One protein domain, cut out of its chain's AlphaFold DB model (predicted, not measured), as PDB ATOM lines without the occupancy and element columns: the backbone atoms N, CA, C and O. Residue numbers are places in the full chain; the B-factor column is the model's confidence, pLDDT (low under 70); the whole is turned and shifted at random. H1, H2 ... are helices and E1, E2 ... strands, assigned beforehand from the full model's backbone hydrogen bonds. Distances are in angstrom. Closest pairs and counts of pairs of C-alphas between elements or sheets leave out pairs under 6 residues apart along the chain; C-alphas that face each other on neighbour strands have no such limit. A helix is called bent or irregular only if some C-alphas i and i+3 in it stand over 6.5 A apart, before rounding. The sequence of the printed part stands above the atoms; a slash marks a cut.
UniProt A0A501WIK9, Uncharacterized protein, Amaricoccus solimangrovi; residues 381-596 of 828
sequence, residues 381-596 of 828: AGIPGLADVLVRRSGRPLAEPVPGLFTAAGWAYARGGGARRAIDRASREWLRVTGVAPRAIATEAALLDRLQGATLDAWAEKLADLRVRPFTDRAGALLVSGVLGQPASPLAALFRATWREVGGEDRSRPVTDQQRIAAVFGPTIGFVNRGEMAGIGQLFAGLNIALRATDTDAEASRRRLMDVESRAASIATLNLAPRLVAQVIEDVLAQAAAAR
ATOM      1  N   ALA A 381       1.735   6.954  23.499       88.75
ATOM      2  CA  ALA A 381       1.359   7.350  24.860       88.75
ATOM      3  C   ALA A 381       0.762   6.202  25.696       88.75
ATOM      4  O   ALA A 381       0.766   6.281  26.921       88.75
ATOM      5  N   GLY A 382       0.295   5.120  25.059       88.75
ATOM      6  CA  GLY A 382      -0.147   3.913  25.761       88.75
ATOM      7  C   GLY A 382       0.990   3.118  26.419       88.75
ATOM      8  O   GLY A 382       0.719   2.188  27.178       88.75
ATOM      9  N   ILE A 383       2.255   3.454  26.142       93.19
ATOM     10  CA  ILE A 383       3.427   2.774  26.698       93.19
ATOM     11  C   ILE A 383       3.803   3.412  28.047       93.19
ATOM     12  O   ILE A 383       4.176   4.590  28.078       93.19
ATOM     13  N   PRO A 384       3.774   2.652  29.163       91.12
ATOM     14  CA  PRO A 384       4.105   3.181  30.484       91.12
ATOM     15  C   PRO A 384       5.497   3.822  30.536       91.12
ATOM     16  O   PRO A 384       6.472   3.249  30.052       91.12
ATOM     17  N   GLY A 385       5.590   5.017  31.126       88.69
ATOM     18  CA  GLY A 385       6.845   5.758  31.307       88.69
ATOM     19  C   GLY A 385       7.423   6.398  30.038       88.69
ATOM     20  O   GLY A 385       8.366   7.181  30.131       88.69
ATOM     21  N   LEU A 386       6.876   6.128  28.846       91.94
ATOM     22  CA  LEU A 386       7.402   6.711  27.605       91.94
ATOM     23  C   LEU A 386       7.149   8.221  27.544       91.94
ATOM     24  O   LEU A 386       8.042   8.987  27.188       91.94
ATOM     25  N   ALA A 387       5.954   8.642  27.966       91.19
ATOM     26  CA  ALA A 387       5.586  10.047  28.076       91.19
ATOM     27  C   ALA A 387       6.382  10.793  29.152       91.19
ATOM     28  O   ALA A 387       6.356  12.015  29.151       91.19
ATOM     29  N   ASP A 388       7.108  10.113  30.045       88.31
ATOM     30  CA  ASP A 388       7.988  10.763  31.023       88.31
ATOM     31  C   ASP A 388       9.367  11.109  30.438       88.31
ATOM     32  O   ASP A 388      10.066  11.990  30.945       88.31
ATOM     33  N   VAL A 389       9.734  10.449  29.336       90.00
ATOM     34  CA  VAL A 389      11.079  10.463  28.751       90.00
ATOM     35  C   VAL A 389      11.116  11.153  27.395       90.00
ATOM     36  O   VAL A 389      12.059  11.895  27.118       90.00
ATOM     37  N   LEU A 390      10.120  10.907  26.544       91.94
ATOM     38  CA  LEU A 390      10.100  11.383  25.166       91.94
ATOM     39  C   LEU A 390       9.033  12.451  24.942       91.94
ATOM     40  O   LEU A 390       7.946  12.428  25.521       91.94
ATOM     41  N   VAL A 391       9.352  13.367  24.037       92.12
ATOM     42  CA  VAL A 391       8.438  14.357  23.464       92.12
ATOM     43  C   VAL A 391       8.617  14.376  21.949       92.12
ATOM     44  O   VAL A 391       9.610  13.862  21.433       92.12
ATOM     45  N   ARG A 392       7.671  14.974  21.222       89.44
ATOM     46  CA  ARG A 392       7.819  15.169  19.777       89.44
ATOM     47  C   ARG A 392       8.641  16.427  19.491       89.44
ATOM     48  O   ARG A 392       8.451  17.451  20.148       89.44
ATOM     49  N   ARG A 393       9.549  16.356  18.518       83.88
ATOM     50  CA  ARG A 393      10.362  17.482  18.039       83.88
ATOM     51  C   ARG A 393       9.476  18.538  17.382       83.88
ATOM     52  O   ARG A 393       9.695  19.720  17.609       83.88
ATOM     53  N   SER A 394       8.439  18.104  16.673       80.50
ATOM     54  CA  SER A 394       7.408  18.942  16.056       80.50
ATOM     55  C   SER A 394       6.542  19.736  17.044       80.50
ATOM     56  O   SER A 394       5.741  20.560  16.616       80.50
ATOM     57  N   GLY A 395       6.633  19.477  18.354       82.06
ATOM     58  CA  GLY A 395       5.767  20.095  19.368       82.06
ATOM     59  C   GLY A 395       4.355  19.503  19.443       82.06
ATOM     60  O   GLY A 395       3.602  19.835  20.356       82.06
ATOM     61  N   ARG A 396       4.001  18.582  18.539       85.19
ATOM     62  CA  ARG A 396       2.714  17.882  18.565       85.19
ATOM     63  C   ARG A 396       2.574  16.980  19.808       85.19
ATOM     64  O   ARG A 396       3.581  16.480  20.325       85.19
ATOM     65  N   PRO A 397       1.349  16.690  20.286       89.00
ATOM     66  CA  PRO A 397       1.148  15.800  21.430       89.00
ATOM     67  C   PRO A 397       1.683  14.384  21.173       89.00
ATOM     68  O   PRO A 397       1.453  13.803  20.111       89.00
ATOM     69  N   LEU A 398       2.337  13.774  22.170       90.12
ATOM     70  CA  LEU A 398       2.768  12.366  22.085       90.12
ATOM     71  C   LEU A 398       1.571  11.405  21.966       90.12
ATOM     72  O   LEU A 398       1.700  10.322  21.404       90.12
ATOM     73  N   ALA A 399       0.407  11.817  22.477       90.25
ATOM     74  CA  ALA A 399      -0.832  11.051  22.414       90.25
ATOM     75  C   ALA A 399      -1.437  10.964  21.005       90.25
ATOM     76  O   ALA A 399      -2.224  10.050  20.764       90.25
ATOM     77  N   GLU A 400      -1.059  11.854  20.080       89.50
ATOM     78  CA  GLU A 400      -1.549  11.844  18.698       89.50
ATOM     79  C   GLU A 400      -1.227  10.496  18.029       89.50
ATOM     80  O   GLU A 400      -0.044  10.140  17.921       89.50
ATOM     81  N   PRO A 401      -2.240   9.728  17.597       91.31
ATOM     82  CA  PRO A 401      -2.026   8.380  17.097       91.31
ATOM     83  C   PRO A 401      -1.484   8.367  15.662       91.31
ATOM     84  O   PRO A 401      -1.739   9.268  14.868       91.31
ATOM     85  N   VAL A 402      -0.768   7.301  15.312       93.25
ATOM     86  CA  VAL A 402      -0.594   6.867  13.922       93.25
ATOM     87  C   VAL A 402      -1.965   6.398  13.413       93.25
ATOM     88  O   VAL A 402      -2.599   5.588  14.103       93.25
ATOM     89  N   PRO A 403      -2.451   6.880  12.250       94.25
ATOM     90  CA  PRO A 403      -3.749   6.478  11.713       94.25
ATOM     91  C   PRO A 403      -3.882   4.957  11.602       94.25
ATOM     92  O   PRO A 403      -2.955   4.285  11.151       94.25
ATOM     93  N   GLY A 404      -5.048   4.416  11.970       96.12
ATOM     94  CA  GLY A 404      -5.285   2.968  12.031       96.12
ATOM     95  C   GLY A 404      -5.080   2.235  10.700       96.12
ATOM     96  O   GLY A 404      -4.781   1.047  10.696       96.12
ATOM     97  N   LEU A 405      -5.176   2.935   9.565       97.12
ATOM     98  CA  LEU A 405      -4.868   2.373   8.248       97.12
ATOM     99  C   LEU A 405      -3.385   1.981   8.088       97.12
ATOM    100  O   LEU A 405      -3.084   1.024   7.378       97.12
ATOM    101  N   PHE A 406      -2.472   2.668   8.777       97.62
ATOM    102  CA  PHE A 406      -1.029   2.399   8.756       97.62
ATOM    103  C   PHE A 406      -0.595   1.504   9.928       97.62
ATOM    104  O   PHE A 406       0.511   1.628  10.444       97.62
ATOM    105  N   THR A 407      -1.472   0.620  10.398       97.38
ATOM    106  CA  THR A 407      -1.184  -0.340  11.476       97.38
ATOM    107  C   THR A 407      -1.506  -1.764  11.027       97.38
ATOM    108  O   THR A 407      -1.987  -1.993   9.909       97.38
ATOM    109  N   ALA A 408      -1.295  -2.751  11.902       96.25
ATOM    110  CA  ALA A 408      -1.638  -4.135  11.591       96.25
ATOM    111  C   ALA A 408      -3.148  -4.299  11.323       96.25
ATOM    112  O   ALA A 408      -3.546  -5.092  10.463       96.25
ATOM    113  N   ALA A 409      -3.985  -3.508  12.005       96.19
ATOM    114  CA  ALA A 409      -5.428  -3.470  11.783       96.19
ATOM    115  C   ALA A 409      -5.778  -2.923  10.389       96.19
ATOM    116  O   ALA A 409      -6.621  -3.497   9.697       96.19
ATOM    117  N   GLY A 410      -5.093  -1.866   9.948       96.88
ATOM    118  CA  GLY A 410      -5.243  -1.288   8.613       96.88
ATOM    119  C   GLY A 410      -4.883  -2.244   7.487       96.88
ATOM    120  O   GLY A 410      -5.650  -2.397   6.534       96.88
ATOM    121  N   TRP A 411      -3.782  -2.977   7.637       96.75
ATOM    122  CA  TRP A 411      -3.410  -4.028   6.690       96.75
ATOM    123  C   TRP A 411      -4.465  -5.139   6.595       96.75
ATOM    124  O   TRP A 411      -4.839  -5.570   5.499       96.75
ATOM    125  N   ALA A 412      -4.975  -5.600   7.741       96.25
ATOM    126  CA  ALA A 412      -6.034  -6.606   7.786       96.25
ATOM    127  C   ALA A 412      -7.331  -6.100   7.133       96.25
ATOM    128  O   ALA A 412      -7.954  -6.835   6.368       96.25
ATOM    129  N   TYR A 413      -7.703  -4.839   7.371       97.56
ATOM    130  CA  TYR A 413      -8.843  -4.190   6.720       97.56
ATOM    131  C   TYR A 413      -8.674  -4.109   5.197       97.56
ATOM    132  O   TYR A 413      -9.592  -4.463   4.451       97.56
ATOM    133  N   ALA A 414      -7.495  -3.687   4.728       97.31
ATOM    134  CA  ALA A 414      -7.195  -3.566   3.306       97.31
ATOM    135  C   ALA A 414      -7.321  -4.923   2.591       97.31
ATOM    136  O   ALA A 414      -8.080  -5.019   1.625       97.31
ATOM    137  N   ARG A 415      -6.695  -5.985   3.125       96.44
ATOM    138  CA  ARG A 415      -6.848  -7.365   2.614       96.44
ATOM    139  C   ARG A 415      -8.260  -7.928   2.761       96.44
ATOM    140  O   ARG A 415      -8.673  -8.771   1.974       96.44
ATOM    141  N   GLY A 416      -9.016  -7.483   3.762       96.06
ATOM    142  CA  GLY A 416     -10.409  -7.883   3.994       96.06
ATOM    143  C   GLY A 416     -11.409  -7.309   2.981       96.06
ATOM    144  O   GLY A 416     -12.615  -7.321   3.231       96.06
ATOM    145  N   GLY A 417     -10.934  -6.764   1.857       96.94
ATOM    146  CA  GLY A 417     -11.740  -6.160   0.799       96.94
ATOM    147  C   GLY A 417     -11.754  -4.630   0.801       96.94
ATOM    148  O   GLY A 417     -12.372  -4.045  -0.088       96.94
ATOM    149  N   GLY A 418     -11.084  -3.969   1.754       97.31
ATOM    150  CA  GLY A 418     -10.898  -2.514   1.734       97.31
ATOM    151  C   GLY A 418     -10.154  -2.042   0.482       97.31
ATOM    152  O   GLY A 418     -10.626  -1.136  -0.203       97.31
ATOM    153  N   ALA A 419      -9.064  -2.727   0.122       97.69
ATOM    154  CA  ALA A 419      -8.264  -2.431  -1.067       97.69
ATOM    155  C   ALA A 419      -9.097  -2.549  -2.353       97.69
ATOM    156  O   ALA A 419      -9.136  -1.625  -3.162       97.69
ATOM    157  N   ARG A 420      -9.848  -3.646  -2.505       97.81
ATOM    158  CA  ARG A 420     -10.733  -3.849  -3.659       97.81
ATOM    159  C   ARG A 420     -11.802  -2.760  -3.777       97.81
ATOM    160  O   ARG A 420     -11.995  -2.224  -4.861       97.81
ATOM    161  N   ARG A 421     -12.455  -2.373  -2.671       96.56
ATOM    162  CA  ARG A 421     -13.439  -1.271  -2.685       96.56
ATOM    163  C   ARG A 421     -12.817   0.056  -3.114       96.56
ATOM    164  O   ARG A 421     -13.470   0.816  -3.827       96.56
ATOM    165  N   ALA A 422     -11.589   0.330  -2.682       97.00
ATOM    166  CA  ALA A 422     -10.869   1.540  -3.051       97.00
ATOM    167  C   ALA A 422     -10.475   1.545  -4.537       97.00
ATOM    168  O   ALA A 422     -10.702   2.543  -5.212       97.00
ATOM    169  N   ILE A 423     -10.004   0.413  -5.074       97.62
ATOM    170  CA  ILE A 423      -9.732   0.233  -6.513       97.62
ATOM    171  C   ILE A 423     -11.003   0.427  -7.339       97.62
ATOM    172  O   ILE A 423     -10.998   1.176  -8.317       97.62
ATOM    173  N   ASP A 424     -12.103  -0.213  -6.935       95.62
ATOM    174  CA  ASP A 424     -13.383  -0.095  -7.629       95.62
ATOM    175  C   ASP A 424     -13.874   1.362  -7.615       95.62
ATOM    176  O   ASP A 424     -14.457   1.834  -8.590       95.62
ATOM    177  N   ARG A 425     -13.650   2.087  -6.511       93.81
ATOM    178  CA  ARG A 425     -13.987   3.510  -6.392       93.81
ATOM    179  C   ARG A 425     -13.108   4.359  -7.302       93.81
ATOM    180  O   ARG A 425     -13.662   5.022  -8.169       93.81
ATOM    181  N   ALA A 426     -11.786   4.270  -7.192       94.81
ATOM    182  CA  ALA A 426     -10.868   5.017  -8.049       94.81
ATOM    183  C   ALA A 426     -11.152   4.778  -9.540       94.81
ATOM    184  O   ALA A 426     -11.221   5.723 -10.314       94.81
ATOM    185  N   SER A 427     -11.432   3.534  -9.937       93.12
ATOM    186  CA  SER A 427     -11.762   3.191 -11.329       93.12
ATOM    187  C   SER A 427     -13.067   3.823 -11.820       93.12
ATOM    188  O   SER A 427     -13.141   4.258 -12.968       93.12
ATOM    189  N   ARG A 428     -14.105   3.888 -10.973       91.75
ATOM    190  CA  ARG A 428     -15.380   4.541 -11.327       91.75
ATOM    191  C   ARG A 428     -15.234   6.049 -11.486       91.75
ATOM    192  O   ARG A 428     -15.884   6.633 -12.348       91.75
ATOM    193  N   GLU A 429     -14.417   6.658 -10.639       92.12
ATOM    194  CA  GLU A 429     -14.303   8.114 -10.537       92.12
ATOM    195  C   GLU A 429     -13.250   8.673 -11.490       92.12
ATOM    196  O   GLU A 429     -13.379   9.807 -11.942       92.12
ATOM    197  N   TRP A 430     -12.266   7.857 -11.884       92.31
ATOM    198  CA  TRP A 430     -11.198   8.230 -12.807       92.31
ATOM    199  C   TRP A 430     -11.720   8.962 -14.046       92.31
ATOM    200  O   TRP A 430     -11.279  10.071 -14.339       92.31
ATOM    201  N   LEU A 431     -12.682   8.369 -14.763       90.31
ATOM    202  CA  LEU A 431     -13.202   8.955 -16.002       90.31
ATOM    203  C   LEU A 431     -13.972  10.258 -15.742       90.31
ATOM    204  O   LEU A 431     -13.927  11.165 -16.568       90.31
ATOM    205  N   ARG A 432     -14.659  10.373 -14.598       88.88
ATOM    206  CA  ARG A 432     -15.395  11.590 -14.218       88.88
ATOM    207  C   ARG A 432     -14.456  12.737 -13.866       88.88
ATOM    208  O   ARG A 432     -14.749  13.883 -14.192       88.88
ATOM    209  N   VAL A 433     -13.345  12.421 -13.203       89.50
ATOM    210  CA  VAL A 433     -12.343  13.401 -12.779       89.50
ATOM    211  C   VAL A 433     -11.461  13.823 -13.948       89.50
ATOM    212  O   VAL A 433     -11.268  15.012 -14.149       89.50
ATOM    213  N   THR A 434     -10.943  12.873 -14.726       89.56
ATOM    214  CA  THR A 434      -9.882  13.130 -15.718       89.56
ATOM    215  C   THR A 434     -10.390  13.277 -17.152       89.56
ATOM    216  O   THR A 434      -9.661  13.755 -18.012       89.56
ATOM    217  N   GLY A 435     -11.611  12.821 -17.454       87.25
ATOM    218  CA  GLY A 435     -12.154  12.802 -18.818       87.25
ATOM    219  C   GLY A 435     -11.514  11.771 -19.762       87.25
ATOM    220  O   GLY A 435     -11.987  11.601 -20.886       87.25
ATOM    221  N   VAL A 436     -10.485  11.040 -19.321       88.00
ATOM    222  CA  VAL A 436      -9.748  10.053 -20.128       88.00
ATOM    223  C   VAL A 436      -9.754   8.673 -19.475       88.00
ATOM    224  O   VAL A 436     -10.009   8.533 -18.282       88.00
ATOM    225  N   ALA A 437      -9.484   7.621 -20.250       87.69
ATOM    226  CA  ALA A 437      -9.328   6.271 -19.709       87.69
ATOM    227  C   ALA A 437      -7.970   6.115 -18.992       87.69
ATOM    228  O   ALA A 437      -6.983   6.711 -19.432       87.69
ATOM    229  N   PRO A 438      -7.887   5.306 -17.918       88.19
ATOM    230  CA  PRO A 438      -6.632   5.101 -17.208       88.19
ATOM    231  C   PRO A 438      -5.625   4.353 -18.089       88.19
ATOM    232  O   PRO A 438      -5.981   3.441 -18.836       88.19
ATOM    233  N   ARG A 439      -4.344   4.727 -17.981       87.56
ATOM    234  CA  ARG A 439      -3.245   4.112 -18.752       87.56
ATOM    235  C   ARG A 439      -2.892   2.697 -18.277       87.56
ATOM    236  O   ARG A 439      -2.324   1.920 -19.039       87.56
ATOM    237  N   ALA A 440      -3.215   2.379 -17.026       88.50
ATOM    238  CA  ALA A 440      -2.950   1.101 -16.377       88.50
ATOM    239  C   ALA A 440      -4.174   0.635 -15.575       88.50
ATOM    240  O   ALA A 440      -5.109   1.399 -15.343       88.50
ATOM    241  N   ILE A 441      -4.165  -0.627 -15.144       89.88
ATOM    242  CA  ILE A 441      -5.207  -1.204 -14.289       89.88
ATOM    243  C   ILE A 441      -4.632  -1.357 -12.881       89.88
ATOM    244  O   ILE A 441      -3.619  -2.035 -12.701       89.88
ATOM    245  N   ALA A 442      -5.290  -0.767 -11.881       94.25
ATOM    246  CA  ALA A 442      -4.926  -0.974 -10.483       94.25
ATOM    247  C   ALA A 442      -5.206  -2.426 -10.069       94.25
ATOM    248  O   ALA A 442      -6.284  -2.969 -10.322       94.25
ATOM    249  N   THR A 443      -4.243  -3.049  -9.390       96.25
ATOM    250  CA  THR A 443      -4.392  -4.402  -8.837       96.25
ATOM    251  C   THR A 443      -4.316  -4.368  -7.320       96.25
ATOM    252  O   THR A 443      -3.653  -3.510  -6.738       96.25
ATOM    253  N   GLU A 444      -4.973  -5.324  -6.663       96.62
ATOM    254  CA  GLU A 444      -4.947  -5.421  -5.201       96.62
ATOM    255  C   GLU A 444      -3.521  -5.617  -4.668       96.62
ATOM    256  O   GLU A 444      -3.140  -4.973  -3.698       96.62
ATOM    257  N   ALA A 445      -2.704  -6.432  -5.341       95.06
ATOM    258  CA  ALA A 445      -1.309  -6.641  -4.961       95.06
ATOM    259  C   ALA A 445      -0.478  -5.348  -5.042       95.06
ATOM    260  O   ALA A 445       0.261  -5.049  -4.108       95.06
ATOM    261  N   ALA A 446      -0.630  -4.565  -6.118       95.50
ATOM    262  CA  ALA A 446       0.080  -3.294  -6.273       95.50
ATOM    263  C   ALA A 446      -0.366  -2.258  -5.229       95.50
ATOM    264  O   ALA A 446       0.470  -1.575  -4.641       95.50
ATOM    265  N   LEU A 447      -1.670  -2.181  -4.944       97.56
ATOM    266  CA  LEU A 447      -2.193  -1.289  -3.910       97.56
ATOM    267  C   LEU A 447      -1.696  -1.679  -2.510       97.56
ATOM    268  O   LEU A 447      -1.353  -0.804  -1.719       97.56
ATOM    269  N   LEU A 448      -1.640  -2.975  -2.194       97.25
ATOM    270  CA  LEU A 448      -1.115  -3.450  -0.914       97.25
ATOM    271  C   LEU A 448       0.392  -3.176  -0.769       97.25
ATOM    272  O   LEU A 448       0.793  -2.700   0.288       97.25
ATOM    273  N   ASP A 449       1.208  -3.372  -1.812       95.88
ATOM    274  CA  ASP A 449       2.635  -2.983  -1.778       95.88
ATOM    275  C   ASP A 449       2.786  -1.467  -1.540       95.88
ATOM    276  O   ASP A 449       3.559  -1.037  -0.677       95.88
ATOM    277  N   ARG A 450       1.968  -0.640  -2.213       96.31
ATOM    278  CA  ARG A 450       1.951   0.822  -2.023       96.31
ATOM    279  C   ARG A 450       1.548   1.220  -0.601       96.31
ATOM    280  O   ARG A 450       2.193   2.075   0.005       96.31
ATOM    281  N   LEU A 451       0.517   0.573  -0.051       97.69
ATOM    282  CA  LEU A 451       0.082   0.755   1.335       97.69
ATOM    283  C   LEU A 451       1.187   0.358   2.322       97.69
ATOM    284  O   LEU A 451       1.372   1.042   3.330       97.69
ATOM    285  N   GLN A 452       1.933  -0.718   2.049       97.38
ATOM    286  CA  GLN A 452       3.041  -1.119   2.909       97.38
ATOM    287  C   GLN A 452       4.171  -0.092   2.886       97.38
ATOM    288  O   GLN A 452       4.692   0.239   3.949       97.38
ATOM    289  N   GLY A 453       4.522   0.435   1.711       96.38
ATOM    290  CA  GLY A 453       5.467   1.547   1.592       96.38
ATOM    291  C   GLY A 453       5.044   2.737   2.455       96.38
ATOM    292  O   GLY A 453       5.768   3.111   3.373       96.38
ATOM    293  N   ALA A 454       3.814   3.222   2.259       96.31
ATOM    294  CA  ALA A 454       3.259   4.335   3.031       96.31
ATOM    295  C   ALA A 454       3.203   4.055   4.546       96.31
ATOM    296  O   ALA A 454       3.408   4.954   5.357       96.31
ATOM    297  N   THR A 455       2.961   2.801   4.941       97.44
ATOM    298  CA  THR A 455       3.012   2.383   6.347       97.44
ATOM    299  C   THR A 455       4.422   2.541   6.909       97.44
ATOM    300  O   THR A 455       4.596   3.136   7.969       97.44
ATOM    301  N   LEU A 456       5.444   2.040   6.213       95.94
ATOM    302  CA  LEU A 456       6.828   2.155   6.678       95.94
ATOM    303  C   LEU A 456       7.269   3.619   6.786       95.94
ATOM    304  O   LEU A 456       7.889   3.971   7.790       95.94
ATOM    305  N   ASP A 457       6.889   4.456   5.820       93.19
ATOM    306  CA  ASP A 457       7.195   5.890   5.819       93.19
ATOM    307  C   ASP A 457       6.542   6.599   7.014       93.19
ATOM    308  O   ASP A 457       7.230   7.268   7.787       93.19
ATOM    309  N   ALA A 458       5.245   6.362   7.251       93.44
ATOM    310  CA  ALA A 458       4.515   6.951   8.377       93.44
ATOM    311  C   ALA A 458       5.132   6.579   9.739       93.44
ATOM    312  O   ALA A 458       5.224   7.412  10.645       93.44
ATOM    313  N   TRP A 459       5.584   5.332   9.902       94.56
ATOM    314  CA  TRP A 459       6.243   4.885  11.134       94.56
ATOM    315  C   TRP A 459       7.666   5.421  11.278       94.56
ATOM    316  O   TRP A 459       8.068   5.784  12.388       94.56
ATOM    317  N   ALA A 460       8.429   5.482  10.186       90.12
ATOM    318  CA  ALA A 460       9.769   6.056  10.188       90.12
ATOM    319  C   ALA A 460       9.726   7.544  10.565       90.12
ATOM    320  O   ALA A 460      10.474   7.962  11.451       90.12
ATOM    321  N   GLU A 461       8.802   8.311   9.981       88.06
ATOM    322  CA  GLU A 461       8.570   9.719  10.311       88.06
ATOM    323  C   GLU A 461       8.159   9.882  11.779       88.06
ATOM    324  O   GLU A 461       8.757  10.671  12.517       88.06
ATOM    325  N   LYS A 462       7.196   9.075  12.253       90.00
ATOM    326  CA  LYS A 462       6.723   9.146  13.641       90.00
ATOM    327  C   LYS A 462       7.839   8.898  14.652       90.00
ATOM    328  O   LYS A 462       7.872   9.567  15.682       90.00
ATOM    329  N   LEU A 463       8.732   7.942  14.386       90.88
ATOM    330  CA  LEU A 463       9.869   7.641  15.259       90.88
ATOM    331  C   LEU A 463      10.980   8.692  15.158       90.88
ATOM    332  O   LEU A 463      11.587   9.009  16.177       90.88
ATOM    333  N   ALA A 464      11.235   9.238  13.966       85.88
ATOM    334  CA  ALA A 464      12.222  10.299  13.754       85.88
ATOM    335  C   ALA A 464      11.823  11.621  14.432       85.88
ATOM    336  O   ALA A 464      12.683  12.395  14.854       85.88
ATOM    337  N   ASP A 465      10.520  11.861  14.584       87.50
ATOM    338  CA  ASP A 465       9.982  13.010  15.309       87.50
ATOM    339  C   ASP A 465      10.076  12.858  16.840       87.50
ATOM    340  O   ASP A 465       9.770  13.790  17.577       87.50
ATOM    341  N   LEU A 466      10.513  11.714  17.376       89.94
ATOM    342  CA  LEU A 466      10.722  11.562  18.817       89.94
ATOM    343  C   LEU A 466      12.076  12.139  19.242       89.94
ATOM    344  O   LEU A 466      13.103  11.958  18.586       89.94
ATOM    345  N   ARG A 467      12.090  12.816  20.390       87.62
ATOM    346  CA  ARG A 467      13.310  13.279  21.061       87.62
ATOM    347  C   ARG A 467      13.185  13.160  22.569       87.62
ATOM    348  O   ARG A 467      12.081  13.046  23.105       87.62
ATOM    349  N   VAL A 468      14.316  13.228  23.259       88.50
ATOM    350  CA  VAL A 468      14.318  13.250  24.725       88.50
ATOM    351  C   VAL A 468      13.720  14.561  25.220       88.50
ATOM    352  O   VAL A 468      13.969  15.630  24.662       88.50
ATOM    353  N   ARG A 469      12.917  14.483  26.281       88.25
ATOM    354  CA  ARG A 469      12.391  15.658  26.972       88.25
ATOM    355  C   ARG A 469      13.543  16.576  27.419       88.25
ATOM    356  O   ARG A 469      14.432  16.088  28.115       88.25
ATOM    357  N   PRO A 470      13.507  17.882  27.087       83.25
ATOM    358  CA  PRO A 470      14.502  18.837  27.563       83.25
ATOM    359  C   PRO A 470      14.604  18.866  29.093       83.25
ATOM    360  O   PRO A 470      13.584  18.913  29.784       83.25
ATOM    361  N   PHE A 471      15.823  18.873  29.629       80.88
ATOM    362  CA  PHE A 471      16.089  19.014  31.056       80.88
ATOM    363  C   PHE A 471      15.891  20.474  31.462       80.88
ATOM    364  O   PHE A 471      16.762  21.316  31.264       80.88
ATOM    365  N   THR A 472      14.726  20.782  32.027       74.00
ATOM    366  CA  THR A 472      14.444  22.105  32.605       74.00
ATOM    367  C   THR A 472      15.174  22.317  33.928       74.00
ATOM    368  O   THR A 472      15.477  23.445  34.304       74.00
ATOM    369  N   ASP A 473      15.458  21.226  34.636       69.06
ATOM    370  CA  ASP A 473      16.156  21.196  35.910       69.06
ATOM    371  C   ASP A 473      16.844  19.835  36.133       69.06
ATOM    372  O   ASP A 473      16.659  18.857  35.397       69.06
ATOM    373  N   ARG A 474      17.667  19.753  37.183       74.88
ATOM    374  CA  ARG A 474      18.368  18.511  37.550       74.88
ATOM    375  C   ARG A 474      17.404  17.396  37.961       74.88
ATOM    376  O   ARG A 474      17.713  16.225  37.740       74.88
ATOM    377  N   ALA A 475      16.256  17.737  38.549       79.25
ATOM    378  CA  ALA A 475      15.233  16.761  38.914       79.25
ATOM    379  C   ALA A 475      14.673  16.058  37.667       79.25
ATOM    380  O   ALA A 475      14.583  14.830  37.656       79.25
ATOM    381  N   GLY A 476      14.411  16.805  36.591       79.50
ATOM    382  CA  GLY A 476      14.035  16.268  35.286       79.50
ATOM    383  C   GLY A 476      15.109  15.356  34.686       79.50
ATOM    384  O   GLY A 476      14.792  14.253  34.243       79.50
ATOM    385  N   ALA A 477      16.389  15.740  34.758       79.38
ATOM    386  CA  ALA A 477      17.493  14.894  34.285       79.38
ATOM    387  C   ALA A 477      17.597  13.558  35.053       79.38
ATOM    388  O   ALA A 477      17.824  12.496  34.461       79.38
ATOM    389  N   LEU A 478      17.405  13.586  36.377       84.75
ATOM    390  CA  LEU A 478      17.362  12.388  37.225       84.75
ATOM    391  C   LEU A 478      16.123  11.522  36.960       84.75
ATOM    392  O   LEU A 478      16.233  10.297  36.983       84.75
ATOM    393  N   LEU A 479      14.960  12.119  36.690       87.00
ATOM    394  CA  LEU A 479      13.755  11.378  36.319       87.00
ATOM    395  C   LEU A 479      13.961  10.639  34.991       87.00
ATOM    396  O   LEU A 479      13.810   9.421  34.938       87.00
ATOM    397  N   VAL A 480      14.376  11.357  33.944       86.25
ATOM    398  CA  VAL A 480      14.539  10.807  32.590       86.25
ATOM    399  C   VAL A 480      15.603   9.704  32.561       86.25
ATOM    400  O   VAL A 480      15.331   8.600  32.088       86.25
ATOM    401  N   SER A 481      16.790   9.955  33.130       82.62
ATOM    402  CA  SER A 481      17.847   8.934  33.243       82.62
ATOM    403  C   SER A 481      17.422   7.743  34.107       82.62
ATOM    404  O   SER A 481      17.785   6.607  33.818       82.62
ATOM    405  N   GLY A 482      16.626   7.984  35.152       87.06
ATOM    406  CA  GLY A 482      16.115   6.939  36.033       87.06
ATOM    407  C   GLY A 482      15.139   6.008  35.321       87.06
ATOM    408  O   GLY A 482      15.287   4.794  35.427       87.06
ATOM    409  N   VAL A 483      14.184   6.562  34.566       88.75
ATOM    410  CA  VAL A 483      13.210   5.794  33.772       88.75
ATOM    411  C   VAL A 483      13.904   5.019  32.649       88.75
ATOM    412  O   VAL A 483      13.639   3.831  32.467       88.75
ATOM    413  N   LEU A 484      14.845   5.646  31.935       86.44
ATOM    414  CA  LEU A 484      15.633   4.978  30.893       86.44
ATOM    415  C   LEU A 484      16.558   3.877  31.438       86.44
ATOM    416  O   LEU A 484      16.855   2.921  30.722       86.44
ATOM    417  N   GLY A 485      16.991   3.999  32.696       84.56
ATOM    418  CA  GLY A 485      17.838   3.025  33.385       84.56
ATOM    419  C   GLY A 485      17.109   1.788  33.918       84.56
ATOM    420  O   GLY A 485      17.756   0.876  34.434       84.56
ATOM    421  N   GLN A 486      15.775   1.736  33.829       85.56
ATOM    422  CA  GLN A 486      14.996   0.611  34.349       85.56
ATOM    423  C   GLN A 486      15.178  -0.660  33.496       85.56
ATOM    424  O   GLN A 486      15.273  -0.572  32.270       85.56
ATOM    425  N   PRO A 487      15.137  -1.870  34.102       76.38
ATOM    426  CA  PRO A 487      15.211  -3.133  33.356       76.38
ATOM    427  C   PRO A 487      14.103  -3.284  32.300       76.38
ATOM    428  O   PRO A 487      14.326  -3.844  31.228       76.38
ATOM    429  N   ALA A 488      12.908  -2.760  32.591       80.19
ATOM    430  CA  ALA A 488      11.780  -2.703  31.667       80.19
ATOM    431  C   ALA A 488      11.787  -1.371  30.895       80.19
ATOM    432  O   ALA A 488      10.989  -0.481  31.163       80.19
ATOM    433  N   SER A 489      12.714  -1.226  29.945       83.31
ATOM    434  CA  SER A 489      12.868   0.016  29.175       83.31
ATOM    435  C   SER A 489      11.615   0.354  28.338       83.31
ATOM    436  O   SER A 489      11.209  -0.471  27.506       83.31
ATOM    437  N   PRO A 490      11.054   1.578  28.452       91.44
ATOM    438  CA  PRO A 490       9.967   2.046  27.585       91.44
ATOM    439  C   PRO A 490      10.328   2.040  26.091       91.44
ATOM    440  O   PRO A 490       9.472   1.776  25.249       91.44
ATOM    441  N   LEU A 491      11.606   2.247  25.746       91.06
ATOM    442  CA  LEU A 491      12.090   2.182  24.359       91.06
ATOM    443  C   LEU A 491      12.003   0.761  23.790       91.06
ATOM    444  O   LEU A 491      11.606   0.565  22.645       91.06
ATOM    445  N   ALA A 492      12.321  -0.252  24.601       91.25
ATOM    446  CA  ALA A 492      12.185  -1.643  24.178       91.25
ATOM    447  C   ALA A 492      10.712  -2.014  23.934       91.25
ATOM    448  O   ALA A 492      10.410  -2.761  23.004       91.25
ATOM    449  N   ALA A 493       9.791  -1.492  24.754       93.31
ATOM    450  CA  ALA A 493       8.355  -1.660  24.541       93.31
ATOM    451  C   ALA A 493       7.887  -0.970  23.248       93.31
ATOM    452  O   ALA A 493       7.160  -1.587  22.469       93.31
ATOM    453  N   LEU A 494       8.374   0.248  22.981       94.69
ATOM    454  CA  LEU A 494       8.105   0.992  21.749       94.69
ATOM    455  C   LEU A 494       8.515   0.199  20.507       94.69
ATOM    456  O   LEU A 494       7.688  -0.021  19.629       94.69
ATOM    457  N   PHE A 495       9.744  -0.313  20.454       94.06
ATOM    458  CA  PHE A 495      10.223  -1.049  19.282       94.06
ATOM    459  C   PHE A 495       9.493  -2.370  19.037       94.06
ATOM    460  O   PHE A 495       9.245  -2.724  17.886       94.06
ATOM    461  N   ARG A 496       9.113  -3.096  20.098       95.19
ATOM    462  CA  ARG A 496       8.287  -4.306  19.952       95.19
ATOM    463  C   ARG A 496       6.897  -3.973  19.421       95.19
ATOM    464  O   ARG A 496       6.390  -4.700  18.572       95.19
ATOM    465  N   ALA A 497       6.298  -2.883  19.900       95.56
ATOM    466  CA  ALA A 497       5.014  -2.416  19.397       95.56
ATOM    467  C   ALA A 497       5.121  -2.007  17.922       95.56
ATOM    468  O   ALA A 497       4.367  -2.526  17.108       95.56
ATOM    469  N   THR A 498       6.116  -1.193  17.548       95.88
ATOM    470  CA  THR A 498       6.374  -0.832  16.146       95.88
ATOM    471  C   THR A 498       6.522  -2.068  15.267       95.88
ATOM    472  O   THR A 498       5.836  -2.163  14.257       95.88
ATOM    473  N   TRP A 499       7.361  -3.038  15.655       96.44
ATOM    474  CA  TRP A 499       7.574  -4.267  14.882       96.44
ATOM    475  C   TRP A 499       6.270  -5.025  14.608       96.44
ATOM    476  O   TRP A 499       6.053  -5.505  13.495       96.44
ATOM    477  N   ARG A 500       5.384  -5.101  15.603       96.62
ATOM    478  CA  ARG A 500       4.067  -5.719  15.455       96.62
ATOM    479  C   ARG A 500       3.172  -4.931  14.506       96.62
ATOM    480  O   ARG A 500       2.613  -5.515  13.582       96.62
ATOM    481  N   GLU A 501       3.058  -3.623  14.717       96.88
ATOM    482  CA  GLU A 501       2.128  -2.778  13.967       96.88
ATOM    483  C   GLU A 501       2.514  -2.618  12.492       96.88
ATOM    484  O   GLU A 501       1.637  -2.608  11.632       96.88
ATOM    485  N   VAL A 502       3.809  -2.588  12.159       96.69
ATOM    486  CA  VAL A 502       4.264  -2.563  10.752       96.69
ATOM    487  C   VAL A 502       4.156  -3.929  10.061       96.69
ATOM    488  O   VAL A 502       4.427  -4.038   8.865       96.69
ATOM    489  N   GLY A 503       3.756  -4.975  10.796       96.19
ATOM    490  CA  GLY A 503       3.534  -6.320  10.271       96.19
ATOM    491  C   GLY A 503       4.743  -7.252  10.305       96.19
ATOM    492  O   GLY A 503       4.728  -8.270   9.620       96.19
ATOM    493  N   GLY A 504       5.777  -6.962  11.097       95.31
ATOM    494  CA  GLY A 504       6.978  -7.799  11.189       95.31
ATOM    495  C   GLY A 504       6.740  -9.207  11.759       95.31
ATOM    496  O   GLY A 504       7.541 -10.117  11.542       95.31
ATOM    497  N   GLU A 505       5.621  -9.422  12.455       94.25
ATOM    498  CA  GLU A 505       5.181 -10.741  12.936       94.25
ATOM    499  C   GLU A 505       4.273 -11.477  11.923       94.25
ATOM    500  O   GLU A 505       4.044 -12.680  12.055       94.25
ATOM    501  N   ASP A 506       3.779 -10.789  10.884       94.62
ATOM    502  CA  ASP A 506       2.789 -11.317   9.941       94.62
ATOM    503  C   ASP A 506       3.444 -12.033   8.749       94.62
ATOM    504  O   ASP A 506       3.818 -11.439   7.735       94.62
ATOM    505  N   ARG A 507       3.521 -13.363   8.850       92.38
ATOM    506  CA  ARG A 507       4.061 -14.239   7.796       92.38
ATOM    507  C   ARG A 507       3.150 -14.395   6.579       92.38
ATOM    508  O   ARG A 507       3.584 -14.986   5.595       92.38
ATOM    509  N   SER A 508       1.914 -13.894   6.629       90.69
ATOM    510  CA  SER A 508       0.977 -13.974   5.501       90.69
ATOM    511  C   SER A 508       1.196 -12.881   4.449       90.69
ATOM    512  O   SER A 508       0.549 -12.899   3.402       90.69
ATOM    513  N   ARG A 509       2.100 -11.932   4.714       93.38
ATOM    514  CA  ARG A 509       2.478 -10.859   3.786       93.38
ATOM    515  C   ARG A 509       3.370 -11.373   2.650       93.38
ATOM    516  O   ARG A 509       4.130 -12.317   2.882       93.38
ATOM    517  N   PRO A 510       3.336 -10.745   1.459       94.06
ATOM    518  CA  PRO A 510       4.284 -11.027   0.385       94.06
ATOM    519  C   PRO A 510       5.743 -10.992   0.857       94.06
ATOM    520  O   PRO A 510       6.112 -10.214   1.737       94.06
ATOM    521  N   VAL A 511       6.597 -11.825   0.255       94.00
ATOM    522  CA  VAL A 511       8.023 -11.913   0.626       94.00
ATOM    523  C   VAL A 511       8.737 -10.570   0.443       94.00
ATOM    524  O   VAL A 511       9.567 -10.209   1.273       94.00
ATOM    525  N   THR A 512       8.384  -9.810  -0.597       93.69
ATOM    526  CA  THR A 512       8.917  -8.464  -0.862       93.69
ATOM    527  C   THR A 512       8.630  -7.501   0.289       93.69
ATOM    528  O   THR A 512       9.537  -6.813   0.755       93.69
ATOM    529  N   ASP A 513       7.407  -7.512   0.819       94.38
ATOM    530  CA  ASP A 513       7.022  -6.689   1.968       94.38
ATOM    531  C   ASP A 513       7.752  -7.118   3.237       94.38
ATOM    532  O   ASP A 513       8.256  -6.273   3.975       94.38
ATOM    533  N   GLN A 514       7.874  -8.426   3.480       94.44
ATOM    534  CA  GLN A 514       8.629  -8.941   4.628       94.44
ATOM    535  C   GLN A 514      10.100  -8.510   4.574       94.44
ATOM    536  O   GLN A 514      10.664  -8.120   5.595       94.44
ATOM    537  N   GLN A 515      10.716  -8.546   3.389       94.06
ATOM    538  CA  GLN A 515      12.082  -8.069   3.176       94.06
ATOM    539  C   GLN A 515      12.195  -6.561   3.405       94.06
ATOM    540  O   GLN A 515      13.132  -6.126   4.068       94.06
ATOM    541  N   ARG A 516      11.224  -5.770   2.932       94.44
ATOM    542  CA  ARG A 516      11.185  -4.315   3.138       94.44
ATOM    543  C   ARG A 516      11.041  -3.958   4.622       94.44
ATOM    544  O   ARG A 516      11.810  -3.151   5.136       94.44
ATOM    545  N   ILE A 517      10.128  -4.620   5.339       95.19
ATOM    546  CA  ILE A 517       9.961  -4.472   6.795       95.19
ATOM    547  C   ILE A 517      11.255  -4.846   7.526       95.19
ATOM    548  O   ILE A 517      11.707  -4.110   8.403       95.19
ATOM    549  N   ALA A 518      11.869  -5.977   7.167       92.56
ATOM    550  CA  ALA A 518      13.112  -6.433   7.781       92.56
ATOM    551  C   ALA A 518      14.290  -5.489   7.493       92.56
ATOM    552  O   ALA A 518      15.112  -5.275   8.379       92.56
ATOM    553  N   ALA A 519      14.359  -4.890   6.305       91.25
ATOM    554  CA  ALA A 519      15.387  -3.911   5.968       91.25
ATOM    555  C   ALA A 519      15.272  -2.643   6.830       91.25
ATOM    556  O   ALA A 519      16.282  -2.161   7.337       91.25
ATOM    557  N   VAL A 520      14.052  -2.139   7.044       89.75
ATOM    558  CA  VAL A 520      13.819  -0.893   7.796       89.75
ATOM    559  C   VAL A 520      13.863  -1.110   9.316       89.75
ATOM    560  O   VAL A 520      14.510  -0.352  10.034       89.75
ATOM    561  N   PHE A 521      13.203  -2.152   9.833       91.88
ATOM    562  CA  PHE A 521      12.997  -2.351  11.279       91.88
ATOM    563  C   PHE A 521      13.665  -3.606  11.859       91.88
ATOM    564  O   PHE A 521      13.707  -3.770  13.082       91.88
ATOM    565  N   GLY A 522      14.223  -4.482  11.020       90.31
ATOM    566  CA  GLY A 522      14.917  -5.702  11.445       90.31
ATOM    567  C   GLY A 522      16.110  -5.451  12.378       90.31
ATOM    568  O   GLY A 522      16.187  -6.112  13.418       90.31
ATOM    569  N   PRO A 523      17.007  -4.483  12.090       88.94
ATOM    570  CA  PRO A 523      18.093  -4.132  13.006       88.94
ATOM    571  C   PRO A 523      17.574  -3.718  14.390       88.94
ATOM    572  O   PRO A 523      18.081  -4.182  15.412       88.94
ATOM    573  N   THR A 524      16.497  -2.926  14.414       88.62
ATOM    574  CA  THR A 524      15.867  -2.412  15.635       88.62
ATOM    575  C   THR A 524      15.327  -3.514  16.528       88.62
ATOM    576  O   THR A 524      15.673  -3.589  17.710       88.62
ATOM    577  N   ILE A 525      14.509  -4.406  15.973       91.25
ATOM    578  CA  ILE A 525      13.957  -5.509  16.760       91.25
ATOM    579  C   ILE A 525      15.038  -6.536  17.130       91.25
ATOM    580  O   ILE A 525      15.000  -7.106  18.220       91.25
ATOM    581  N   GLY A 526      16.045  -6.726  16.271       90.75
ATOM    582  CA  GLY A 526      17.203  -7.574  16.546       90.75
ATOM    583  C   GLY A 526      17.983  -7.120  17.781       90.75
ATOM    584  O   GLY A 526      18.283  -7.947  18.639       90.75
ATOM    585  N   PHE A 527      18.236  -5.813  17.911       88.19
ATOM    586  CA  PHE A 527      18.891  -5.208  19.081       88.19
ATOM    587  C   PHE A 527      18.128  -5.500  20.383       88.19
ATOM    588  O   PHE A 527      18.699  -5.923  21.391       88.19
ATOM    589  N   VAL A 528      16.800  -5.349  20.348       90.62
ATOM    590  CA  VAL A 528      15.932  -5.641  21.497       90.62
ATOM    591  C   VAL A 528      15.949  -7.129  21.850       90.62
ATOM    592  O   VAL A 528      16.048  -7.477  23.027       90.62
ATOM    593  N   ASN A 529      15.877  -8.010  20.851       91.19
ATOM    594  CA  ASN A 529      15.818  -9.459  21.057       91.19
ATOM    595  C   ASN A 529      17.144 -10.054  21.550       91.19
ATOM    596  O   ASN A 529      17.123 -11.024  22.302       91.19
ATOM    597  N   ARG A 530      18.289  -9.461  21.183       90.25
ATOM    598  CA  ARG A 530      19.612  -9.842  21.712       90.25
ATOM    599  C   ARG A 530      19.860  -9.365  23.149       90.25
ATOM    600  O   ARG A 530      20.871  -9.728  23.740       90.25
ATOM    601  N   GLY A 531      18.955  -8.568  23.725       86.31
ATOM    602  CA  GLY A 531      19.088  -8.046  25.088       86.31
ATOM    603  C   GLY A 531      20.037  -6.850  25.214       86.31
ATOM    604  O   GLY A 531      20.353  -6.441  26.330       86.31
ATOM    605  N   GLU A 532      20.453  -6.240  24.101       85.81
ATOM    606  CA  GLU A 532      21.429  -5.137  24.079       85.81
ATOM    607  C   GLU A 532      20.889  -3.858  24.758       85.81
ATOM    608  O   GLU A 532      21.655  -3.048  25.280       85.81
ATOM    609  N   MET A 533      19.561  -3.733  24.894       85.88
ATOM    610  CA  MET A 533      18.903  -2.684  25.692       85.88
ATOM    611  C   MET A 533      19.308  -2.689  27.174       85.88
ATOM    612  O   MET A 533      19.253  -1.643  27.820       85.88
ATOM    613  N   ALA A 534      19.735  -3.830  27.727       83.94
ATOM    614  CA  ALA A 534      20.198  -3.899  29.112       83.94
ATOM    615  C   ALA A 534      21.480  -3.076  29.329       83.94
ATOM    616  O   ALA A 534      21.620  -2.425  30.365       83.94
ATOM    617  N   GLY A 535      22.382  -3.045  28.340       81.94
ATOM    618  CA  GLY A 535      23.586  -2.211  28.384       81.94
ATOM    619  C   GLY A 535      23.253  -0.718  28.392       81.94
ATOM    620  O   GLY A 535      23.846   0.049  29.149       81.94
ATOM    621  N   ILE A 536      22.230  -0.317  27.631       83.06
ATOM    622  CA  ILE A 536      21.721   1.063  27.618       83.06
ATOM    623  C   ILE A 536      21.117   1.444  28.975       83.06
ATOM    624  O   ILE A 536      21.384   2.524  29.498       83.06
ATOM    625  N   GLY A 537      20.356   0.539  29.596       84.94
ATOM    626  CA  GLY A 537      19.826   0.755  30.943       84.94
ATOM    627  C   GLY A 537      20.937   0.953  31.982       84.94
ATOM    628  O   GLY A 537      20.882   1.874  32.794       84.94
ATOM    629  N   GLN A 538      22.001   0.147  31.916       85.12
ATOM    630  CA  GLN A 538      23.166   0.298  32.798       85.12
ATOM    631  C   GLN A 538      23.889   1.635  32.594       85.12
ATOM    632  O   GLN A 538      24.309   2.251  33.576       85.12
ATOM    633  N   LEU A 539      24.003   2.103  31.348       85.88
ATOM    634  CA  LEU A 539      24.578   3.408  31.023       85.88
ATOM    635  C   LEU A 539      23.803   4.541  31.714       85.88
ATOM    636  O   LEU A 539      24.397   5.356  32.422       85.88
ATOM    637  N   PHE A 540      22.477   4.565  31.568       86.31
ATOM    638  CA  PHE A 540      21.641   5.605  32.172       86.31
ATOM    639  C   PHE A 540      21.542   5.497  33.695       86.31
ATOM    640  O   PHE A 540      21.515   6.521  34.379       86.31
ATOM    641  N   ALA A 541      21.576   4.283  34.252       85.94
ATOM    642  CA  ALA A 541      21.697   4.089  35.694       85.94
ATOM    643  C   ALA A 541      23.023   4.665  36.227       85.94
ATOM    644  O   ALA A 541      23.034   5.364  37.243       85.94
ATOM    645  N   GLY A 542      24.132   4.437  35.514       84.62
ATOM    646  CA  GLY A 542      25.435   5.037  35.811       84.62
ATOM    647  C   GLY A 542      25.403   6.564  35.750       84.62
ATOM    648  O   GLY A 542      25.879   7.228  36.675       84.62
ATOM    649  N   LEU A 543      24.764   7.125  34.719       83.81
ATOM    650  CA  LEU A 543      24.548   8.566  34.593       83.81
ATOM    651  C   LEU A 543      23.742   9.125  35.772       83.81
ATOM    652  O   LEU A 543      24.136  10.130  36.358       83.81
ATOM    653  N   ASN A 544      22.655   8.461  36.172       85.88
ATOM    654  CA  ASN A 544      21.822   8.885  37.301       85.88
ATOM    655  C   ASN A 544      22.632   8.974  38.605       85.88
ATOM    656  O   ASN A 544      22.542   9.957  39.343       85.88
ATOM    657  N   ILE A 545      23.482   7.973  38.862       85.19
ATOM    658  CA  ILE A 545      24.393   7.956  40.015       85.19
ATOM    659  C   ILE A 545      25.387   9.120  39.936       85.19
ATOM    660  O   ILE A 545      25.647   9.789  40.941       85.19
ATOM    661  N   ALA A 546      25.945   9.378  38.753       80.88
ATOM    662  CA  ALA A 546      26.923  10.438  38.546       80.88
ATOM    663  C   ALA A 546      26.313  11.843  38.717       80.88
ATOM    664  O   ALA A 546      26.923  12.693  39.374       80.88
ATOM    665  N   LEU A 547      25.089  12.051  38.214       77.69
ATOM    666  CA  LEU A 547      24.295  13.276  38.375       77.69
ATOM    667  C   LEU A 547      23.836  13.500  39.824       77.69
ATOM    668  O   LEU A 547      23.618  14.637  40.233       77.69
ATOM    669  N   ARG A 548      23.679  12.444  40.630       79.75
ATOM    670  CA  ARG A 548      23.334  12.567  42.057       79.75
ATOM    671  C   ARG A 548      24.530  13.000  42.910       79.75
ATOM    672  O   ARG A 548      24.350  13.748  43.861       79.75
ATOM    673  N   ALA A 549      25.741  12.580  42.547       74.31
ATOM    674  CA  ALA A 549      26.964  12.823  43.323       74.31
ATOM    675  C   ALA A 549      27.513  14.265  43.246       74.31
ATOM    676  O   ALA A 549      28.486  14.584  43.932       74.31
ATOM    677  N   THR A 550      26.920  15.133  42.422       68.25
ATOM    678  CA  THR A 550      27.434  16.478  42.115       68.25
ATOM    679  C   THR A 550      27.486  17.424  43.325       68.25
ATOM    680  O   THR A 550      28.351  18.291  43.348       68.25
ATOM    681  N   ASP A 551      26.648  17.232  44.352       62.53
ATOM    682  CA  ASP A 551      26.646  18.088  45.561       62.53
ATOM    683  C   ASP A 551      27.680  17.664  46.611       62.53
ATOM    684  O   ASP A 551      28.025  18.436  47.501       62.53
ATOM    685  N   THR A 552      28.151  16.418  46.531       68.94
ATOM    686  CA  THR A 552      29.011  15.810  47.555       68.94
ATOM    687  C   THR A 552      30.479  15.754  47.146       68.94
ATOM    688  O   THR A 552      31.343  15.899  48.004       68.94
ATOM    689  N   ASP A 553      30.772  15.536  45.858       75.44
ATOM    690  CA  ASP A 553      32.144  15.452  45.338       75.44
ATOM    691  C   ASP A 553      32.173  15.736  43.825       75.44
ATOM    692  O   ASP A 553      31.816  14.892  42.991       75.44
ATOM    693  N   ALA A 554      32.615  16.944  43.468       69.19
ATOM    694  CA  ALA A 554      32.662  17.410  42.087       69.19
ATOM    695  C   ALA A 554      33.660  16.623  41.218       69.19
ATOM    696  O   ALA A 554      33.392  16.395  40.035       69.19
ATOM    697  N   GLU A 555      34.781  16.165  41.780       72.38
ATOM    698  CA  GLU A 555      35.824  15.460  41.028       72.38
ATOM    699  C   GLU A 555      35.452  13.987  40.822       72.38
ATOM    700  O   GLU A 555      35.595  13.463  39.713       72.38
ATOM    701  N   ALA A 556      34.889  13.323  41.837       73.38
ATOM    702  CA  ALA A 556      34.363  11.968  41.678       73.38
ATOM    703  C   ALA A 556      33.161  11.924  40.720       73.38
ATOM    704  O   ALA A 556      33.070  11.011  39.895       73.38
ATOM    705  N   SER A 557      32.261  12.916  40.781       69.00
ATOM    706  CA  SER A 557      31.161  13.060  39.815       69.00
ATOM    707  C   SER A 557      31.700  13.254  38.393       69.00
ATOM    708  O   SER A 557      31.272  12.549  37.480       69.00
ATOM    709  N   ARG A 558      32.713  14.118  38.205       70.81
ATOM    710  CA  ARG A 558      33.363  14.340  36.903       70.81
ATOM    711  C   ARG A 558      33.967  13.056  36.337       70.81
ATOM    712  O   ARG A 558      33.696  12.728  35.191       70.81
ATOM    713  N   ARG A 559      34.709  12.280  37.135       76.94
ATOM    714  CA  ARG A 559      35.295  10.999  36.689       76.94
ATOM    715  C   ARG A 559      34.242   9.978  36.261       76.94
ATOM    716  O   ARG A 559      34.425   9.312  35.248       76.94
ATOM    717  N   ARG A 560      33.139   9.866  37.007       78.31
ATOM    718  CA  ARG A 560      32.035   8.947  36.671       78.31
ATOM    719  C   ARG A 560      31.306   9.367  35.399       78.31
ATOM    720  O   ARG A 560      30.932   8.504  34.620       78.31
ATOM    721  N   LEU A 561      31.133  10.668  35.177       72.12
ATOM    722  CA  LEU A 561      30.552  11.176  33.935       72.12
ATOM    723  C   LEU A 561      31.458  10.903  32.732       72.12
ATOM    724  O   LEU A 561      30.948  10.425  31.731       72.12
ATOM    725  N   MET A 562      32.780  11.078  32.851       74.00
ATOM    726  CA  MET A 562      33.715  10.710  31.773       74.00
ATOM    727  C   MET A 562      33.677   9.202  31.452       74.00
ATOM    728  O   MET A 562      33.794   8.805  30.295       74.00
ATOM    729  N   ASP A 563      33.492   8.339  32.459       78.31
ATOM    730  CA  ASP A 563      33.298   6.895  32.245       78.31
ATOM    731  C   ASP A 563      31.967   6.609  31.524       78.31
ATOM    732  O   ASP A 563      31.931   5.820  30.583       78.31
ATOM    733  N   VAL A 564      30.886   7.312  31.881       77.12
ATOM    734  CA  VAL A 564      29.595   7.228  31.173       77.12
ATOM    735  C   VAL A 564      29.716   7.734  29.732       77.12
ATOM    736  O   VAL A 564      29.257   7.051  28.825       77.12
ATOM    737  N   GLU A 565      30.366   8.873  29.495       69.94
ATOM    738  CA  GLU A 565      30.606   9.425  28.155       69.94
ATOM    739  C   GLU A 565      31.441   8.472  27.294       69.94
ATOM    740  O   GLU A 565      31.075   8.203  26.154       69.94
ATOM    741  N   SER A 566      32.516   7.889  27.836       72.81
ATOM    742  CA  SER A 566      33.359   6.950  27.081       72.81
ATOM    743  C   SER A 566      32.630   5.648  26.733       72.81
ATOM    744  O   SER A 566      32.770   5.136  25.618       72.81
ATOM    745  N   ARG A 567      31.785   5.135  27.637       75.56
ATOM    746  CA  ARG A 567      30.902   3.991  27.357       75.56
ATOM    747  C   ARG A 567      29.825   4.338  26.338       75.56
ATOM    748  O   ARG A 567      29.557   3.531  25.455       75.56
ATOM    749  N   ALA A 568      29.219   5.517  26.442       68.81
ATOM    750  CA  ALA A 568      28.208   5.975  25.501       68.81
ATOM    751  C   ALA A 568      28.772   6.162  24.095       68.81
ATOM    752  O   ALA A 568      28.174   5.669  23.143       68.81
ATOM    753  N   ALA A 569      29.936   6.807  23.977       67.00
ATOM    754  CA  ALA A 569      30.665   6.925  22.723       67.00
ATOM    755  C   ALA A 569      30.950   5.527  22.169       67.00
ATOM    756  O   ALA A 569      30.529   5.217  21.068       67.00
ATOM    757  N   SER A 570      31.498   4.616  22.978       69.69
ATOM    758  CA  SER A 570      31.739   3.232  22.541       69.69
ATOM    759  C   SER A 570      30.477   2.529  22.013       69.69
ATOM    760  O   SER A 570      30.562   1.774  21.056       69.69
ATOM    761  N   ILE A 571      29.299   2.773  22.597       66.06
ATOM    762  CA  ILE A 571      28.023   2.202  22.130       66.06
ATOM    763  C   ILE A 571      27.537   2.877  20.836       66.06
ATOM    764  O   ILE A 571      27.056   2.186  19.936       66.06
ATOM    765  N   ALA A 572      27.653   4.202  20.741       58.47
ATOM    766  CA  ALA A 572      27.196   4.991  19.599       58.47
ATOM    767  C   ALA A 572      28.091   4.792  18.363       58.47
ATOM    768  O   ALA A 572      27.587   4.524  17.276       58.47
ATOM    769  N   THR A 573      29.418   4.824  18.529       53.91
ATOM    770  CA  THR A 573      30.402   4.682  17.440       53.91
ATOM    771  C   THR A 573      30.399   3.280  16.816       53.91
ATOM    772  O   THR A 573      30.896   3.095  15.708       53.91
ATOM    773  N   LEU A 574      29.822   2.275  17.485       50.88
ATOM    774  CA  LEU A 574      29.739   0.914  16.950       50.88
ATOM    775  C   LEU A 574      28.635   0.719  15.892       50.88
ATOM    776  O   LEU A 574      28.575  -0.364  15.318       50.88
ATOM    777  N   ASN A 575      27.772   1.707  15.601       56.00
ATOM    778  CA  ASN A 575      26.653   1.586  14.640       56.00
ATOM    779  C   ASN A 575      25.724   0.369  14.877       56.00
ATOM    780  O   ASN A 575      24.969  -0.037  13.995       56.00
ATOM    781  N   LEU A 576      25.762  -0.232  16.071       61.34
ATOM    782  CA  LEU A 576      24.962  -1.413  16.419       61.34
ATOM    783  C   LEU A 576      23.564  -1.034  16.928       61.34
ATOM    784  O   LEU A 576      22.649  -1.855  16.874       61.34
ATOM    785  N   ALA A 577      23.400   0.190  17.440       69.44
ATOM    786  CA  ALA A 577      22.172   0.644  18.077       69.44
ATOM    787  C   ALA A 577      21.165   1.230  17.064       69.44
ATOM    788  O   ALA A 577      21.559   1.890  16.104       69.44
ATOM    789  N   PRO A 578      19.850   1.061  17.288       80.94
ATOM    790  CA  PRO A 578      18.822   1.684  16.455       80.94
ATOM    791  C   PRO A 578      18.897   3.215  16.510       80.94
ATOM    792  O   PRO A 578      19.180   3.768  17.574       80.94
ATOM    793  N   ARG A 579      18.558   3.909  15.411       79.25
ATOM    794  CA  ARG A 579      18.687   5.380  15.281       79.25
ATOM    795  C   ARG A 579      18.088   6.152  16.461       79.25
ATOM    796  O   ARG A 579      18.740   7.031  17.010       79.25
ATOM    797  N   LEU A 580      16.883   5.781  16.904       83.94
ATOM    798  CA  LEU A 580      16.235   6.429  18.050       83.94
ATOM    799  C   LEU A 580      16.995   6.196  19.370       83.94
ATOM    800  O   LEU A 580      17.035   7.084  20.210       83.94
ATOM    801  N   VAL A 581      17.618   5.029  19.568       84.88
ATOM    802  CA  VAL A 581      18.427   4.754  20.771       84.88
ATOM    803  C   VAL A 581      19.682   5.615  20.775       84.88
ATOM    804  O   VAL A 581      19.973   6.237  21.793       84.88
ATOM    805  N   ALA A 582      20.389   5.680  19.644       79.31
ATOM    806  CA  ALA A 582      21.556   6.544  19.488       79.31
ATOM    807  C   ALA A 582      21.187   8.010  19.764       79.31
ATOM    808  O   ALA A 582      21.787   8.633  20.638       79.31
ATOM    809  N   GLN A 583      20.106   8.502  19.148       78.50
ATOM    810  CA  GLN A 583      19.604   9.858  19.373       78.50
ATOM    811  C   GLN A 583      19.248  10.111  20.845       78.50
ATOM    812  O   GLN A 583      19.567  11.168  21.372       78.50
ATOM    813  N   VAL A 584      18.617   9.158  21.540       84.00
ATOM    814  CA  VAL A 584      18.282   9.319  22.966       84.00
ATOM    815  C   VAL A 584      19.534   9.394  23.841       84.00
ATOM    816  O   VAL A 584      19.594  10.224  24.746       84.00
ATOM    817  N   ILE A 585      20.536   8.550  23.583       81.00
ATOM    818  CA  ILE A 585      21.819   8.585  24.302       81.00
ATOM    819  C   ILE A 585      22.503   9.933  24.076       81.00
ATOM    820  O   ILE A 585      22.893  10.595  25.038       81.00
ATOM    821  N   GLU A 586      22.591  10.358  22.821       75.31
ATOM    822  CA  GLU A 586      23.169  11.635  22.422       75.31
ATOM    823  C   GLU A 586      22.449  12.830  23.057       75.31
ATOM    824  O   GLU A 586      23.100  13.682  23.658       75.31
ATOM    825  N   ASP A 587      21.116  12.885  22.972       76.19
ATOM    826  CA  ASP A 587      20.305  13.977  23.516       76.19
ATOM    827  C   ASP A 587      20.482  14.088  25.041       76.19
ATOM    828  O   ASP A 587      20.640  15.192  25.564       76.19
ATOM    829  N   VAL A 588      20.480  12.961  25.767       78.25
ATOM    830  CA  VAL A 588      20.669  12.947  27.228       78.25
ATOM    831  C   VAL A 588      22.059  13.454  27.614       78.25
ATOM    832  O   VAL A 588      22.191  14.231  28.562       78.25
ATOM    833  N   LEU A 589      23.101  13.025  26.902       72.88
ATOM    834  CA  LEU A 589      24.474  13.408  27.227       72.88
ATOM    835  C   LEU A 589      24.774  14.854  26.842       72.88
ATOM    836  O   LEU A 589      25.377  15.568  27.637       72.88
ATOM    837  N   ALA A 590      24.305  15.314  25.679       71.25
ATOM    838  CA  ALA A 590      24.449  16.705  25.258       71.25
ATOM    839  C   ALA A 590      23.785  17.659  26.263       71.25
ATOM    840  O   ALA A 590      24.384  18.652  26.670       71.25
ATOM    841  N   GLN A 591      22.586  17.321  26.747       73.44
ATOM    842  CA  GLN A 591      21.905  18.110  27.778       73.44
ATOM    843  C   GLN A 591      22.630  18.062  29.132       73.44
ATOM    844  O   GLN A 591      22.708  19.076  29.828       73.44
ATOM    845  N   ALA A 592      23.215  16.916  29.499       69.31
ATOM    846  CA  ALA A 592      24.040  16.794  30.702       69.31
ATOM    847  C   ALA A 592      25.356  17.596  30.608       69.31
ATOM    848  O   ALA A 592      25.802  18.151  31.615       69.31
ATOM    849  N   ALA A 593      25.958  17.689  29.418       66.38
ATOM    850  CA  ALA A 593      27.158  18.479  29.147       66.38
ATOM    851  C   ALA A 593      26.860  19.988  29.107       66.38
ATOM    852  O   ALA A 593      27.578  20.775  29.730       66.38
ATOM    853  N   ALA A 594      25.769  20.399  28.453       64.00
ATOM    854  CA  ALA A 594      25.332  21.795  28.367       64.00
ATOM    855  C   ALA A 594      25.062  22.413  29.750       64.00
ATOM    856  O   ALA A 594      25.436  23.558  30.000       64.00
ATOM    857  N   ALA A 595      24.521  21.631  30.690       61.47
ATOM    858  CA  ALA A 595      24.321  22.053  32.077       61.47
ATOM    859  C   ALA A 595      25.629  22.408  32.832       61.47
ATOM    860  O   ALA A 595      25.562  22.924  33.948       61.47
ATOM    861  N   ARG A 596      26.817  22.132  32.264       57.59
ATOM    862  CA  ARG A 596      28.135  22.287  32.918       57.59
ATOM    863  C   ARG A 596      28.983  23.461  32.409       57.59
ATOM    864  O   ARG A 596      30.022  23.719  33.008       57.59
TER     865      ARG A 596
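Overview. This is residues 381 to 596 of the 828 residues of an uncharacterized protein of Amaricoccus solimangrovi (UniProt A0A501WIK9). Two three-helix bundles, H3 H5 H6 and H7 H8 H9, follow each other along a rod, with H4 packed on H7 of the second; at the first bundle's far end bent H2 turns its arm H2b across the rod. A tiny antiparallel pair of strands, E1 and E2, packs on H9 through E2. The printed part has 216 residues, mostly helix in its named elements, in the order H1 E1 H2 H3 E2 H4 H5 H6 H7 H8 H9. It is loose, with a radius of gyration of the C-alphas of 22.0 A, and spans 77 by 33 by 27 A.

Arrangement. Begin at H1, residues 386 to 389, which touches H4, residues 474 to 484, closest at the C-alphas of Val 389 and Val 480, 5.2 A. Next, E1, residues 390 to 392, is antiparallel to E2, residues 466 to 468; look for N 391 and O 467, within hydrogen-bond range at 2.9 A. H2, residues 408 to 434, was assigned as one helix by its hydrogen bonds but is bent, with C-alphas 416 and 419 7.7 A apart; its arms H2a, 408 to 416, and H2b, 419 to 434, are only just about perpendicular at 73 degrees. H3, residues 444 to 464, touches H2a with residues 448 to 451 alone, closest at the C-alphas of Ala 414 and Leu 448, 7.4 A. H3, H5, residues 490 to 501, and H6, residues 511 to 529, form an up and down bundle, each running against the one before; H5 and H6 are a hairpin, their closest C-alphas, Ala 492 and Val 528, 6.1 A apart. H7, residues 533 to 551, H8, residues 554 to 573, and H9, residues 579 to 594, form another, with hairpins H7 and H8, closest C-alphas Ala 546 and Ser 557 at 5.1 A, and H8 and H9. H4 touches H7 at a shallow tilt of 20 degrees, opposite ways, the C-alphas of Ser 481 and Phe 540 closest at 5.2 A. Every O i to N i+4 pair is within hydrogen-bond range in H2a, H3, H4, H5, H8 and H9, but 10 of 12 in H2b, 13 of 15 in H6 and 13 of 15 in H7; H1 is too short for one.

Along the chain. Find C-alpha 386 at (7.402, 6.711, 27.605), where H1 begins. H3 runs 30.0 A from C-alpha 444 at (-4.947, -5.421, -5.201), H7 29.8 A and H8 27.8 A. H9 ends at C-alpha 594, (25.332, 21.795, 28.367).

Size, cuts and confidence. The C-alphas of Val 436 and Thr 552 are farthest apart, 78.2 A. The printed part has no cut, and the link E1 to H2 is long, 15 residues. Look for pLDDT under 70 at residues 568 to 577 and 592 to 596, among others.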